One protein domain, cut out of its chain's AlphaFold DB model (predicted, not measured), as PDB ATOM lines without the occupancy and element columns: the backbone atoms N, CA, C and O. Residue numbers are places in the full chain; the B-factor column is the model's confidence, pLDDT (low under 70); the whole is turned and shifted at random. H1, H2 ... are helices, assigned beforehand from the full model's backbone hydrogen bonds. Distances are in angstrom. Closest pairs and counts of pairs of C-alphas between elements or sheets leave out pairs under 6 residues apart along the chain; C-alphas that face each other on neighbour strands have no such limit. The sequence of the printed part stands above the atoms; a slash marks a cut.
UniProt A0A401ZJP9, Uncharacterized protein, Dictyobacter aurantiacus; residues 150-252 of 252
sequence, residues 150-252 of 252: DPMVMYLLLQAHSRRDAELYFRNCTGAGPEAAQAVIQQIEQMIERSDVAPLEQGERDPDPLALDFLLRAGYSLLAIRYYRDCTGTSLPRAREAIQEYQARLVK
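AT A GLANCE: This is residues 150 to 252 of the 252 residues of an uncharacterized protein of Dictyobacter aurantiacus (UniProt A0A401ZJP9). The longest helix, H3, packs across the helical hairpin H1 and H2 at one end of the body, and H6 packs across H5 of a second helical hairpin, H4 and H5, at the other end. The two hairpins meet in the middle, mainly through H1 and H5, and the long link of residues 194 to 208 joins the two groups of three helices. The printed part has 103 residues with six named helices, H1 to H6 in chain order, and no named strand: the class is all helix. It is compact, with a radius of gyration of the C-alphas of 13.8 A and spans of 36 by 30 by 21 A.

IN THESE COORDINATES: H3 is residues 178 to 193, 22.4 A long, from C-alpha 178 at (-25.960, 51.681, -35.094). H1 is residues 151 to 159, from C-alpha 151 at (-28.813, 36.124, -42.023), and H2 is residues 163 to 174. H4 is residues 209 to 217, H5 residues 221 to 232. H6, residues 236 to 250, is 21.2 A long and ends at C-alpha 250, (-33.865, 28.969, -20.318).

HOW THE PARTS SIT: H3 touches H2 with residues 178 to 185 alone, at a steep tilt of 59 degrees; the closest C-alphas, of Glu 167 and Ala 181, are 5.8 A apart. H1 and H5 touch, closest at the C-alphas of Leu 156 and Leu 223, 7.0 A. H5 and H6 touch at a steep tilt of 65 degrees, closest at the C-alphas of Ile 225 and Ala 239, 5.7 A. H3 and H6 are apart. In H1 to H6 every O i to N i+4 pair is within hydrogen-bond range.

THE WHOLE: The C-alphas farthest apart, of Arg 194 and Lys 252, are 43.0 A apart. The printed part has no cut. The link from H3 to H4, 15 residues, is long. Residues 196 to 203 and residue 252 have pLDDT under 70.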
ATOM      1  N   ASP A 150     -26.903  35.444 -37.820       82.94
ATOM      2  CA  ASP A 150     -27.496  34.522 -38.781       82.94
ATOM      3  C   ASP A 150     -28.414  35.288 -39.755       82.94
ATOM      4  O   ASP A 150     -29.431  35.857 -39.327       82.94
ATOM      5  N   PRO A 151     -28.077  35.325 -41.057       81.12
ATOM      6  CA  PRO A 151     -28.813  36.124 -42.023       81.12
ATOM      7  C   PRO A 151     -30.242  35.602 -42.218       81.12
ATOM      8  O   PRO A 151     -31.128  36.383 -42.561       81.12
ATOM      9  N   MET A 152     -30.508  34.322 -41.919       83.94
ATOM     10  CA  MET A 152     -31.862  33.765 -41.924       83.94
ATOM     11  C   MET A 152     -32.734  34.401 -40.838       83.94
ATOM     12  O   MET A 152     -33.891  34.735 -41.076       83.94
ATOM     13  N   VAL A 153     -32.187  34.611 -39.641       87.38
ATOM     14  CA  VAL A 153     -32.921  35.235 -38.529       87.38
ATOM     15  C   VAL A 153     -33.219  36.690 -38.855       87.38
ATOM     16  O   VAL A 153     -34.346  37.145 -38.672       87.38
ATOM     17  N   MET A 154     -32.233  37.403 -39.405       88.56
ATOM     18  CA  MET A 154     -32.427  38.770 -39.886       88.56
ATOM     19  C   MET A 154     -33.520  38.830 -40.953       88.56
ATOM     20  O   MET A 154     -34.416  39.664 -40.863       88.56
ATOM     21  N   TYR A 155     -33.498  37.912 -41.920       87.38
ATOM     22  CA  TYR A 155     -34.532  37.800 -42.942       87.38
ATOM     23  C   TYR A 155     -35.921  37.552 -42.342       87.38
ATOM     24  O   TYR A 155     -36.868  38.263 -42.675       87.38
ATOM     25  N   LEU A 156     -36.053  36.598 -41.416       88.25
ATOM     26  CA  LEU A 156     -37.319  36.281 -40.751       88.25
ATOM     27  C   LEU A 156     -37.873  37.468 -39.951       88.25
ATOM     28  O   LEU A 156     -39.075  37.737 -40.004       88.25
ATOM     29  N   LEU A 157     -37.011  38.205 -39.247       90.19
ATOM     30  CA  LEU A 157     -37.394  39.410 -38.506       90.19
ATOM     31  C   LEU A 157     -37.829  40.544 -39.444       90.19
ATOM     32  O   LEU A 157     -38.815  41.229 -39.167       90.19
ATOM     33  N   LEU A 158     -37.145  40.717 -40.577       89.69
ATOM     34  CA  LEU A 158     -37.510  41.716 -41.583       89.69
ATOM     35  C   LEU A 158     -38.817  41.361 -42.305       89.69
ATOM     36  O   LEU A 158     -39.647  42.245 -42.509       89.69
ATOM     37  N   GLN A 159     -39.064  40.078 -42.598       86.44
ATOM     38  CA  GLN A 159     -40.365  39.606 -43.093       86.44
ATOM     39  C   GLN A 159     -41.498  39.882 -42.097       86.44
ATOM     40  O   GLN A 159     -42.616  40.186 -42.502       86.44
ATOM     41  N   ALA A 160     -41.216  39.797 -40.796       85.62
ATOM     42  CA  ALA A 160     -42.160  40.133 -39.734       85.62
ATOM     43  C   ALA A 160     -42.269  41.651 -39.472       85.62
ATOM     44  O   ALA A 160     -42.793  42.057 -38.435       85.62
ATOM     45  N   HIS A 161     -41.741  42.499 -40.367       86.81
ATOM     46  CA  HIS A 161     -41.679  43.961 -40.236       86.81
ATOM     47  C   HIS A 161     -41.014  44.457 -38.935       86.81
ATOM     48  O   HIS A 161     -41.195  45.600 -38.517       86.81
ATOM     49  N   SER A 162     -40.194  43.615 -38.304       90.38
ATOM     50  CA  SER A 162     -39.559  43.871 -37.009       90.38
ATOM     51  C   SER A 162     -38.130  44.381 -37.203       90.38
ATOM     52  O   SER A 162     -37.154  43.797 -36.736       90.38
ATOM     53  N   ARG A 163     -37.998  45.507 -37.921       91.69
ATOM     54  CA  ARG A 163     -36.700  46.095 -38.303       91.69
ATOM     55  C   ARG A 163     -35.810  46.418 -37.104       91.69
ATOM     56  O   ARG A 163     -34.619  46.129 -37.123       91.69
ATOM     57  N   ARG A 164     -36.390  47.006 -36.051       89.94
ATOM     58  CA  ARG A 164     -35.647  47.369 -34.833       89.94
ATOM     59  C   ARG A 164     -35.041  46.148 -34.150       89.94
ATOM     60  O   ARG A 164     -33.918  46.226 -33.667       89.94
ATOM     61  N   ASP A 165     -35.752  45.027 -34.158       90.69
ATOM     62  CA  ASP A 165     -35.274  43.799 -33.530       90.69
ATOM     63  C   ASP A 165     -34.221  43.107 -34.387       90.69
ATOM     64  O   ASP A 165     -33.260  42.574 -33.845       90.69
ATOM     65  N   ALA A 166     -34.323  43.193 -35.716       89.56
ATOM     66  CA  ALA A 166     -33.247  42.770 -36.610       89.56
ATOM     67  C   ALA A 166     -31.969  43.608 -36.397       89.56
ATOM     68  O   ALA A 166     -30.871  43.054 -36.346       89.56
ATOM     69  N   GLU A 167     -32.104  44.929 -36.224       90.00
ATOM     70  CA  GLU A 167     -30.989  45.831 -35.902       90.00
ATOM     71  C   GLU A 167     -30.364  45.471 -34.548       90.00
ATOM     72  O   GLU A 167     -29.143  45.367 -34.435       90.00
ATOM     73  N   LEU A 168     -31.189  45.250 -33.521       89.56
ATOM     74  CA  LEU A 168     -30.727  44.832 -32.197       89.56
ATOM     75  C   LEU A 168     -30.029  43.475 -32.241       89.56
ATOM     76  O   LEU A 168     -28.948  43.342 -31.675       89.56
ATOM     77  N   TYR A 169     -30.602  42.493 -32.936       89.12
ATOM     78  CA  TYR A 169     -30.000  41.178 -33.124       89.12
ATOM     79  C   TYR A 169     -28.620  41.292 -33.772       89.12
ATOM     80  O   TYR A 169     -27.633  40.821 -33.212       89.12
ATOM     81  N   PHE A 170     -28.529  42.008 -34.896       88.94
ATOM     82  CA  PHE A 170     -27.267  42.204 -35.600       88.94
ATOM     83  C   PHE A 170     -26.214  42.851 -34.706       88.94
ATOM     84  O   PHE A 170     -25.079  42.385 -34.654       88.94
ATOM     85  N   ARG A 171     -26.586  43.899 -33.965       88.31
ATOM     86  CA  ARG A 171     -25.678  44.603 -33.053       88.31
ATOM     87  C   ARG A 171     -25.247  43.740 -31.875       88.31
ATOM     88  O   ARG A 171     -24.084  43.795 -31.497       88.31
ATOM     89  N   ASN A 172     -26.150  42.939 -31.316       86.00
ATOM     90  CA  ASN A 172     -25.833  42.039 -30.210       86.00
ATOM     91  C   ASN A 172     -24.886  40.920 -30.649       86.00
ATOM     92  O   ASN A 172     -24.010  40.536 -29.883       86.00
ATOM     93  N   CYS A 173     -25.040  40.424 -31.877       81.69
ATOM     94  CA  CYS A 173     -24.147  39.418 -32.435       81.69
ATOM     95  C   CYS A 173     -22.789  40.016 -32.815       81.69
ATOM     96  O   CYS A 173     -21.768  39.484 -32.412       81.69
ATOM     97  N   THR A 174     -22.766  41.125 -33.558       81.44
ATOM     98  CA  THR A 174     -21.539  41.665 -34.180       81.44
ATOM     99  C   THR A 174     -20.797  42.704 -33.341       81.44
ATOM    100  O   THR A 174     -19.669  43.059 -33.665       81.44
ATOM    101  N   GLY A 175     -21.435  43.272 -32.317       79.88
ATOM    102  CA  GLY A 175     -20.932  44.459 -31.622       79.88
ATOM    103  C   GLY A 175     -20.932  45.731 -32.484       79.88
ATOM    104  O   GLY A 175     -20.373  46.748 -32.073       79.88
ATOM    105  N   ALA A 176     -21.538  45.703 -33.677       82.81
ATOM    106  CA  ALA A 176     -21.501  46.822 -34.607       82.81
ATOM    107  C   ALA A 176     -22.218  48.075 -34.072       82.81
ATOM    108  O   ALA A 176     -23.222  48.022 -33.350       82.81
ATOM    109  N   GLY A 177     -21.716  49.238 -34.494       83.44
ATOM    110  CA  GLY A 177     -22.374  50.522 -34.269       83.44
ATOM    111  C   GLY A 177     -23.740  50.614 -34.971       83.44
ATOM    112  O   GLY A 177     -24.014  49.865 -35.912       83.44
ATOM    113  N   PRO A 178     -24.609  51.550 -34.546       85.00
ATOM    114  CA  PRO A 178     -25.960  51.681 -35.094       85.00
ATOM    115  C   PRO A 178     -25.967  51.995 -36.597       85.00
ATOM    116  O   PRO A 178     -26.788  51.445 -37.322       85.00
ATOM    117  N   GLU A 179     -25.029  52.811 -37.084       84.25
ATOM    118  CA  GLU A 179     -24.936  53.172 -38.507       84.25
ATOM    119  C   GLU A 179     -24.576  51.967 -39.389       84.25
ATOM    120  O   GLU A 179     -25.182  51.749 -40.436       84.25
ATOM    121  N   ALA A 180     -23.627  51.140 -38.938       81.50
ATOM    122  CA  ALA A 180     -23.234  49.925 -39.645       81.50
ATOM    123  C   ALA A 180     -24.379  48.901 -39.677       81.50
ATOM    124  O   ALA A 180     -24.666  48.329 -40.726       81.50
ATOM    125  N   ALA A 181     -25.083  48.723 -38.555       85.88
ATOM    126  CA  ALA A 181     -26.249  47.847 -38.487       85.88
ATOM    127  C   ALA A 181     -27.357  48.292 -39.454       85.88
ATOM    128  O   ALA A 181     -27.892  47.470 -40.194       85.88
ATOM    129  N   GLN A 182     -27.651  49.594 -39.508       87.62
ATOM    130  CA  GLN A 182     -28.646  50.151 -40.428       87.62
ATOM    131  C   GLN A 182     -28.287  49.916 -41.894       87.62
ATOM    132  O   GLN A 182     -29.162  49.548 -42.679       87.62
ATOM    133  N   ALA A 183     -27.017  50.096 -42.263       85.69
ATOM    134  CA  ALA A 183     -26.555  49.866 -43.627       85.69
ATOM    135  C   ALA A 183     -26.748  48.401 -44.057       85.69
ATOM    136  O   ALA A 183     -27.247  48.141 -45.152       85.69
ATOM    137  N   VAL A 184     -26.421  47.447 -43.178       85.94
ATOM    138  CA  VAL A 184     -26.591  46.009 -43.450       85.94
ATOM    139  C   VAL A 184     -28.069  45.636 -43.553       85.94
ATOM    140  O   VAL A 184     -28.471  44.957 -44.493       85.94
ATOM    141  N   ILE A 185     -28.896  46.122 -42.628       88.75
ATOM    142  CA  ILE A 185     -30.349  45.901 -42.642       88.75
ATOM    143  C   ILE A 185     -30.950  46.402 -43.954       88.75
ATOM    144  O   ILE A 185     -31.687  45.674 -44.611       88.75
ATOM    145  N   GLN A 186     -30.581  47.616 -44.367       88.44
ATOM    146  CA  GLN A 186     -31.061  48.213 -45.608       88.44
ATOM    147  C   GLN A 186     -30.618  47.416 -46.843       88.44
ATOM    148  O   GLN A 186     -31.374  47.292 -47.805       88.44
ATOM    149  N   GLN A 187     -29.407  46.858 -46.828       84.44
ATOM    150  CA  GLN A 187     -28.932  45.988 -47.900       84.44
ATOM    151  C   GLN A 187     -29.751  44.693 -47.981       84.44
ATOM    152  O   GLN A 187     -30.136  44.293 -49.077       84.44
ATOM    153  N   ILE A 188     -30.057  44.067 -46.841       83.94
ATOM    154  CA  ILE A 188     -30.875  42.849 -46.800       83.94
ATOM    155  C   ILE A 188     -32.309  43.155 -47.238       83.94
ATOM    156  O   ILE A 188     -32.839  42.434 -48.074       83.94
ATOM    157  N   GLU A 189     -32.923  44.245 -46.770       86.69
ATOM    158  CA  GLU A 189     -34.253  44.686 -47.229       86.69
ATOM    159  C   GLU A 189     -34.308  44.819 -48.763       86.69
ATOM    160  O   GLU A 189     -35.216  44.284 -49.397       86.69
ATOM    161  N   GLN A 190     -33.291  45.430 -49.381       84.44
ATOM    162  CA  GLN A 190     -33.197  45.530 -50.844       84.44
ATOM    163  C   GLN A 190     -33.059  44.166 -51.537       84.44
ATOM    164  O   GLN A 190     -33.535  44.001 -52.662       84.44
ATOM    165  N   MET A 191     -32.396  43.191 -50.909       79.94
ATOM    166  CA  MET A 191     -32.321  41.821 -51.435       79.94
ATOM    167  C   MET A 191     -33.687  41.129 -51.373       79.94
ATOM    168  O   MET A 191     -34.082  40.482 -52.344       79.94
ATOM    169  N   ILE A 192     -34.435  41.325 -50.281       81.75
ATOM    170  CA  ILE A 192     -35.802  40.805 -50.117       81.75
ATOM    171  C   ILE A 192     -36.727  41.394 -51.186       81.75
ATOM    172  O   ILE A 192     -37.452  40.651 -51.843       81.75
ATOM    173  N   GLU A 193     -36.668  42.709 -51.415       83.44
ATOM    174  CA  GLU A 193     -37.459  43.384 -52.454       83.44
ATOM    175  C   GLU A 193     -37.166  42.842 -53.857       83.44
ATOM    176  O   GLU A 193     -38.071  42.703 -54.680       83.44
ATOM    177  N   ARG A 194     -35.906  42.486 -54.132       81.31
ATOM    178  CA  ARG A 194     -35.488  41.874 -55.403       81.31
ATOM    179  C   ARG A 194     -35.781  40.375 -55.486       81.31
ATOM    180  O   ARG A 194     -35.515  39.782 -56.526       81.31
ATOM    181  N   SER A 195     -36.336  39.775 -54.426       71.69
ATOM    182  CA  SER A 195     -36.556  38.328 -54.287       71.69
ATOM    183  C   SER A 195     -35.282  37.489 -54.477       71.69
ATOM    184  O   SER A 195     -35.353  36.311 -54.818       71.69
ATOM    185  N   ASP A 196     -34.111  38.081 -54.230       69.94
ATOM    186  CA  ASP A 196     -32.809  37.422 -54.348       69.94
ATOM    187  C   ASP A 196     -32.426  36.792 -53.000       69.94
ATOM    188  O   ASP A 196     -31.566  37.276 -52.263       69.94
ATOM    189  N   VAL A 197     -33.170  35.745 -52.633       64.50
ATOM    190  CA  VAL A 197     -33.029  35.014 -51.358       64.50
ATOM    191  C   VAL A 197     -32.224  33.722 -51.492       64.50
ATOM    192  O   VAL A 197     -31.982  33.049 -50.495       64.50
ATOM    193  N   ALA A 198     -31.736  33.409 -52.695       55.91
ATOM    194  CA  ALA A 198     -30.863  32.262 -52.950       55.91
ATOM    195  C   ALA A 198     -29.621  32.192 -52.027       55.91
ATOM    196  O   ALA A 198     -29.239  31.088 -51.645       55.91
ATOM    197  N   PRO A 199     -29.007  33.311 -51.582       57.12
ATOM    198  CA  PRO A 199     -27.893  33.261 -50.629       57.12
ATOM    199  C   PRO A 199     -28.283  32.836 -49.202       57.12
ATOM    200  O   PRO A 199     -27.399  32.575 -48.386       57.12
ATOM    201  N   LEU A 200     -29.581  32.823 -48.878       60.97
ATOM    202  CA  LEU A 200     -30.101  32.522 -47.540       60.97
ATOM    203  C   LEU A 200     -30.477  31.047 -47.373       60.97
ATOM    204  O   LEU A 200     -30.587  30.590 -46.238       60.97
ATOM    205  N   GLU A 201     -30.636  30.297 -48.466       58.69
ATOM    206  CA  GLU A 201     -30.866  28.849 -48.436       58.69
ATOM    207  C   GLU A 201     -29.561  28.117 -48.114       58.69
ATOM    208  O   GLU A 201     -28.896  27.514 -48.956       58.69
ATOM    209  N   GLN A 202     -29.158  28.204 -46.852       59.09
ATOM    210  CA  GLN A 202     -28.193  27.277 -46.290       59.09
ATOM    211  C   GLN A 202     -28.954  25.978 -46.034       59.09
ATOM    212  O   GLN A 202     -30.029  26.015 -45.442       59.09
ATOM    213  N   GLY A 203     -28.440  24.859 -46.553       64.25
ATOM    214  CA  GLY A 203     -29.050  23.539 -46.383       64.25
ATOM    215  C   GLY A 203     -29.200  23.126 -44.913       64.25
ATOM    216  O   GLY A 203     -29.003  23.926 -44.001       64.25
ATOM    217  N   GLU A 204     -29.537  21.857 -44.685       77.62
ATOM    218  CA  GLU A 204     -29.761  21.338 -43.332       77.62
ATOM    219  C   GLU A 204     -28.544  21.620 -42.434       77.62
ATOM    220  O   GLU A 204     -27.420  21.197 -42.720       77.62
ATOM    221  N   ARG A 205     -28.766  22.416 -41.387       78.31
ATOM    222  CA  ARG A 205     -27.746  22.912 -40.463       78.31
ATOM    223  C   ARG A 205     -28.295  22.934 -39.048       78.31
ATOM    224  O   ARG A 205     -29.496  23.098 -38.833       78.31
ATOM    225  N   ASP A 206     -27.400  22.844 -38.078       78.38
ATOM    226  CA  ASP A 206     -27.791  23.020 -36.687       78.38
ATOM    227  C   ASP A 206     -28.181  24.488 -36.429       78.38
ATOM    228  O   ASP A 206     -27.465  25.401 -36.857       78.38
ATOM    229  N   PRO A 207     -29.322  24.746 -35.763       83.69
ATOM    230  CA  PRO A 207     -29.778  26.104 -35.485       83.69
ATOM    231  C   PRO A 207     -28.839  26.797 -34.490       83.69
ATOM    232  O   PRO A 207     -28.449  26.197 -33.486       83.69
ATOM    233  N   ASP A 208     -28.510  28.074 -34.723       83.81
ATOM    234  CA  ASP A 208     -27.638  28.822 -33.809       83.81
ATOM    235  C   ASP A 208     -28.353  29.003 -32.450       83.81
ATOM    236  O   ASP A 208     -29.457  29.567 -32.389       83.81
ATOM    237  N   PRO A 209     -27.760  28.546 -31.333       83.12
ATOM    238  CA  PRO A 209     -28.370  28.673 -30.016       83.12
ATOM    239  C   PRO A 209     -28.587  30.132 -29.582       83.12
ATOM    240  O   PRO A 209     -29.532  30.399 -28.839       83.12
ATOM    241  N   LEU A 210     -27.764  31.085 -30.044       81.75
ATOM    242  CA  LEU A 210     -27.947  32.514 -29.753       81.75
ATOM    243  C   LEU A 210     -29.123  33.110 -30.527       81.75
ATOM    244  O   LEU A 210     -29.854  33.943 -29.990       81.75
ATOM    245  N   ALA A 211     -29.330  32.668 -31.769       86.38
ATOM    246  CA  ALA A 211     -30.499  33.042 -32.554       86.38
ATOM    247  C   ALA A 211     -31.790  32.597 -31.862       86.38
ATOM    248  O   ALA A 211     -32.731  33.380 -31.722       86.38
ATOM    249  N   LEU A 212     -31.816  31.349 -31.386       88.75
ATOM    250  CA  LEU A 212     -32.954  30.800 -30.655       88.75
ATOM    251  C   LEU A 212     -33.202  31.538 -29.339       88.75
ATOM    252  O   LEU A 212     -34.342  31.901 -29.056       88.75
ATOM    253  N   ASP A 213     -32.154  31.804 -28.558       88.12
ATOM    254  CA  ASP A 213     -32.269  32.553 -27.304       88.12
ATOM    255  C   ASP A 213     -32.800  33.975 -27.542       88.12
ATOM    256  O   ASP A 213     -33.739  34.405 -26.870       88.12
ATOM    257  N   PHE A 214     -32.289  34.680 -28.557       88.75
ATOM    258  CA  PHE A 214     -32.788  36.003 -28.931       88.75
ATOM    259  C   PHE A 214     -34.276  35.970 -29.297       88.75
ATOM    260  O   PHE A 214     -35.065  36.738 -28.743       88.75
ATOM    261  N   LEU A 215     -34.676  35.064 -30.197       89.62
ATOM    262  CA  LEU A 215     -36.065  34.953 -30.645       89.62
ATOM    263  C   LEU A 215     -37.005  34.606 -29.485       89.62
ATOM    264  O   LEU A 215     -38.085  35.185 -29.380       89.62
ATOM    265  N   LEU A 216     -36.601  33.706 -28.588       90.25
ATOM    266  CA  LEU A 216     -37.422  33.307 -27.446       90.25
ATOM    267  C   LEU A 216     -37.529  34.406 -26.387       90.25
ATOM    268  O   LEU A 216     -38.632  34.664 -25.905       90.25
ATOM    269  N   ARG A 217     -36.431  35.105 -26.066       86.94
ATOM    270  CA  ARG A 217     -36.451  36.242 -25.127       86.94
ATOM    271  C   ARG A 217     -37.264  37.419 -25.651       86.94
ATOM    272  O   ARG A 217     -37.939  38.081 -24.870       86.94
ATOM    273  N   ALA A 218     -37.228  37.659 -26.959       85.25
ATOM    274  CA  ALA A 218     -38.030  38.688 -27.613       85.25
ATOM    275  C   ALA A 218     -39.512  38.287 -27.795       85.25
ATOM    276  O   ALA A 218     -40.319  39.100 -28.234       85.25
ATOM    277  N   GLY A 219     -39.897  37.052 -27.443       87.62
ATOM    278  CA  GLY A 219     -41.280  36.563 -27.534       87.62
ATOM    279  C   GLY A 219     -41.682  36.022 -28.912       87.62
ATOM    280  O   GLY A 219     -42.837  35.649 -29.120       87.62
ATOM    281  N   TYR A 220     -40.741  35.904 -29.847       90.38
ATOM    282  CA  TYR A 220     -40.947  35.417 -31.210       90.38
ATOM    283  C   TYR A 220     -40.957  33.881 -31.310       90.38
ATOM    284  O   TYR A 220     -40.258  33.285 -32.131       90.38
ATOM    285  N   SER A 221     -41.788  33.212 -30.508       89.19
ATOM    286  CA  SER A 221     -41.856  31.740 -30.441       89.19
ATOM    287  C   SER A 221     -42.194  31.076 -31.783       89.19
ATOM    288  O   SER A 221     -41.593  30.069 -32.153       89.19
ATOM    289  N   LEU A 222     -43.112  31.661 -32.556       89.62
ATOM    290  CA  LEU A 222     -43.475  31.153 -33.884       89.62
ATOM    291  C   LEU A 222     -42.328  31.292 -34.894       89.62
ATOM    292  O   LEU A 222     -42.114  30.383 -35.697       89.62
ATOM    293  N   LEU A 223     -41.572  32.395 -34.841       90.50
ATOM    294  CA  LEU A 223     -40.394  32.569 -35.693       90.50
ATOM    295  C   LEU A 223     -39.264  31.632 -35.263       90.50
ATOM    296  O   LEU A 223     -38.601  31.090 -36.135       90.50
ATOM    297  N   ALA A 224     -39.093  31.371 -33.964       89.94
ATOM    298  CA  ALA A 224     -38.129  30.390 -33.465       89.94
ATOM    299  C   ALA A 224     -38.438  28.973 -33.978       89.94
ATOM    300  O   ALA A 224     -37.538  28.284 -34.447       89.94
ATOM    301  N   ILE A 225     -39.713  28.561 -33.974       90.81
ATOM    302  CA  ILE A 225     -40.142  27.270 -34.541       90.81
ATOM    303  C   ILE A 225     -39.881  27.225 -36.048       90.81
ATOM    304  O   ILE A 225     -39.371  26.225 -36.552       90.81
ATOM    305  N   ARG A 226     -40.221  28.299 -36.774       90.00
ATOM    306  CA  ARG A 226     -39.971  28.388 -38.218       90.00
ATOM    307  C   ARG A 226     -38.477  28.302 -38.524       90.00
ATOM    308  O   ARG A 226     -38.090  27.475 -39.333       90.00
ATOM    309  N   TYR A 227     -37.657  29.079 -37.826       89.75
ATOM    310  CA  TYR A 227     -36.204  29.059 -37.952       89.75
ATOM    311  C   TYR A 227     -35.622  27.669 -37.664       89.75
ATOM    312  O   TYR A 227     -34.860  27.148 -38.472       89.75
ATOM    313  N   TYR A 228     -36.034  27.031 -36.563       89.81
ATOM    314  CA  TYR A 228     -35.591  25.683 -36.203       89.81
ATOM    315  C   TYR A 228     -35.937  24.664 -37.289       89.81
ATOM    316  O   TYR A 228     -35.116  23.823 -37.647       89.81
ATOM    317  N   ARG A 229     -37.147  24.754 -37.841       90.06
ATOM    318  CA  ARG A 229     -37.609  23.885 -38.921       90.06
ATOM    319  C   ARG A 229     -36.834  24.119 -40.214       90.06
ATOM    320  O   ARG A 229     -36.440  23.158 -40.857       90.06
ATOM    321  N   ASP A 230     -36.628  25.377 -40.578       85.75
ATOM    322  CA  ASP A 230     -35.936  25.749 -41.808       85.75
ATOM    323  C   ASP A 230     -34.439  25.366 -41.727       85.75
ATOM    324  O   ASP A 230     -33.838  25.056 -42.747       85.75
ATOM    325  N   CYS A 231     -33.859  25.286 -40.520       84.62
ATOM    326  CA  CYS A 231     -32.503  24.771 -40.302       84.62
ATOM    327  C   CYS A 231     -32.435  23.231 -40.277       84.62
ATOM    328  O   CYS A 231     -31.563  22.654 -40.911       84.62
ATOM    329  N   THR A 232     -33.351  22.556 -39.575       84.62
ATOM    330  CA  THR A 232     -33.271  21.098 -39.318       84.62
ATOM    331  C   THR A 232     -34.107  20.231 -40.262       84.62
ATOM    332  O   THR A 232     -34.132  19.017 -40.112       84.62
ATOM    333  N   GLY A 233     -34.914  20.822 -41.146       83.25
ATOM    334  CA  GLY A 233     -35.840  20.084 -42.017       83.25
ATOM    335  C   GLY A 233     -36.916  19.266 -41.281       83.25
ATOM    336  O   GLY A 233     -37.632  18.477 -41.900       83.25
ATOM    337  N   THR A 234     -37.049  19.419 -39.960       88.19
ATOM    338  CA  THR A 234     -37.941  18.591 -39.137       88.19
ATOM    339  C   THR A 234     -39.422  18.911 -39.365       88.19
ATOM    340  O   THR A 234     -39.808  19.924 -39.944       88.19
ATOM    341  N   SER A 235     -40.315  18.032 -38.906       89.12
ATOM    342  CA  SER A 235     -41.752  18.305 -38.964       89.12
ATOM    343  C   SER A 235     -42.156  19.376 -37.939       89.12
ATOM    344  O   SER A 235     -41.582  19.474 -36.855       89.12
ATOM    345  N   LEU A 236     -43.197  20.160 -38.251       88.50
ATOM    346  CA  LEU A 236     -43.743  21.192 -37.357       88.50
ATOM    347  C   LEU A 236     -43.983  20.726 -35.900       88.50
ATOM    348  O   LEU A 236     -43.611  21.475 -34.996       88.50
ATOM    349  N   PRO A 237     -44.582  19.545 -35.626       90.12
ATOM    350  CA  PRO A 237     -44.775  19.099 -34.246       90.12
ATOM    351  C   PRO A 237     -43.447  18.869 -33.517       90.12
ATOM    352  O   PRO A 237     -43.307  19.319 -32.384       90.12
ATOM    353  N   ARG A 238     -42.442  18.275 -34.178       87.06
ATOM    354  CA  ARG A 238     -41.119  18.071 -33.572       87.06
ATOM    355  C   ARG A 238     -40.377  19.378 -33.323       87.06
ATOM    356  O   ARG A 238     -39.810  19.551 -32.252       87.06
ATOM    357  N   ALA A 239     -40.422  20.312 -34.271       89.25
ATOM    358  CA  ALA A 239     -39.827  21.635 -34.088       89.25
ATOM    359  C   ALA A 239     -40.462  22.375 -32.896       89.25
ATOM    360  O   ALA A 239     -39.770  23.021 -32.114       89.25
ATOM    361  N   ARG A 240     -41.782  22.243 -32.713       90.62
ATOM    362  CA  ARG A 240     -42.485  22.829 -31.566       90.62
ATOM    363  C   ARG A 240     -42.049  22.210 -30.239       90.62
ATOM    364  O   ARG A 240     -41.786  22.959 -29.303       90.62
ATOM    365  N   GLU A 241     -41.988  20.883 -30.155       92.00
ATOM    366  CA  GLU A 241     -41.532  20.171 -28.952       92.00
ATOM    367  C   GLU A 241     -40.098  20.573 -28.579       92.00
ATOM    368  O   GLU A 241     -39.847  20.947 -27.434       92.00
ATOM    369  N   ALA A 242     -39.190  20.607 -29.560       89.31
ATOM    370  CA  ALA A 242     -37.795  20.990 -29.351       89.31
ATOM    371  C   ALA A 242     -37.663  22.419 -28.799       89.31
ATOM    372  O   ALA A 242     -36.926  22.660 -27.843       89.31
ATOM    373  N   ILE A 243     -38.415  23.373 -29.356       91.62
ATOM    374  CA  ILE A 243     -38.405  24.764 -28.887       91.62
ATOM    375  C   ILE A 243     -39.026  24.909 -27.494       91.62
ATOM    376  O   ILE A 243     -38.522  25.688 -26.687       91.62
ATOM    377  N   GLN A 244     -40.082  24.156 -27.174       90.44
ATOM    378  CA  GLN A 244     -40.667  24.156 -25.829       90.44
ATOM    379  C   GLN A 244     -39.690  23.612 -24.785       90.44
ATOM    380  O   GLN A 244     -39.564  24.190 -23.704       90.44
ATOM    381  N   GLU A 245     -38.966  22.541 -25.112       88.38
ATOM    382  CA  GLU A 245     -37.916  22.009 -24.248       88.38
ATOM    383  C   GLU A 245     -36.783  23.026 -24.058       88.38
ATOM    384  O   GLU A 245     -36.339  23.263 -22.934       88.38
ATOM    385  N   TYR A 246     -36.364  23.684 -25.140       87.88
ATOM    386  CA  TYR A 246     -35.346  24.732 -25.097       87.88
ATOM    387  C   TYR A 246     -35.779  25.907 -24.210       87.88
ATOM    388  O   TYR A 246     -35.030  26.360 -23.345       87.88
ATOM    389  N   GLN A 247     -37.027  26.354 -24.355       87.31
ATOM    390  CA  GLN A 247     -37.603  27.421 -23.543       87.31
ATOM    391  C   GLN A 247     -37.693  27.030 -22.060       87.31
ATOM    392  O   GLN A 247     -37.414  27.856 -21.194       87.31
ATOM    393  N   ALA A 248     -38.022  25.773 -21.748       85.56
ATOM    394  CA  ALA A 248     -38.058  25.279 -20.371       85.56
ATOM    395  C   ALA A 248     -36.668  25.240 -19.708       85.56
ATOM    396  O   ALA A 248     -36.575  25.379 -18.488       85.56
ATOM    397  N   ARG A 249     -35.592  25.068 -20.489       83.62
ATOM    398  CA  ARG A 249     -34.205  25.137 -19.996       83.62
ATOM    399  C   ARG A 249     -33.757  26.571 -19.712       83.62
ATOM    400  O   ARG A 249     -33.025  26.768 -18.758       83.62
ATOM    401  N   LEU A 250     -34.221  27.551 -20.490       77.75
ATOM    402  CA  LEU A 250     -33.865  28.969 -20.318       77.75
ATOM    403  C   LEU A 250     -34.490  29.631 -19.076       77.75
ATOM    404  O   LEU A 250     -34.010  30.670 -18.637       77.75
ATOM    405  N   VAL A 251     -35.583  29.073 -18.548       72.25
ATOM    406  CA  VAL A 251     -36.301  29.607 -17.372       72.25
ATOM    407  C   VAL A 251     -35.751  29.047 -16.048       72.25
ATOM    408  O   VAL A 251     -36.080  29.573 -14.986       72.25
ATOM    409  N   LYS A 252     -34.935  27.988 -16.099       55.41
ATOM    410  CA  LYS A 252     -34.259  27.410 -14.928       55.41
ATOM    411  C   LYS A 252     -32.943  28.117 -14.648       55.41
ATOM    412  O   LYS A 252     -32.648  28.269 -13.443       55.41
TER     413      LYS A 252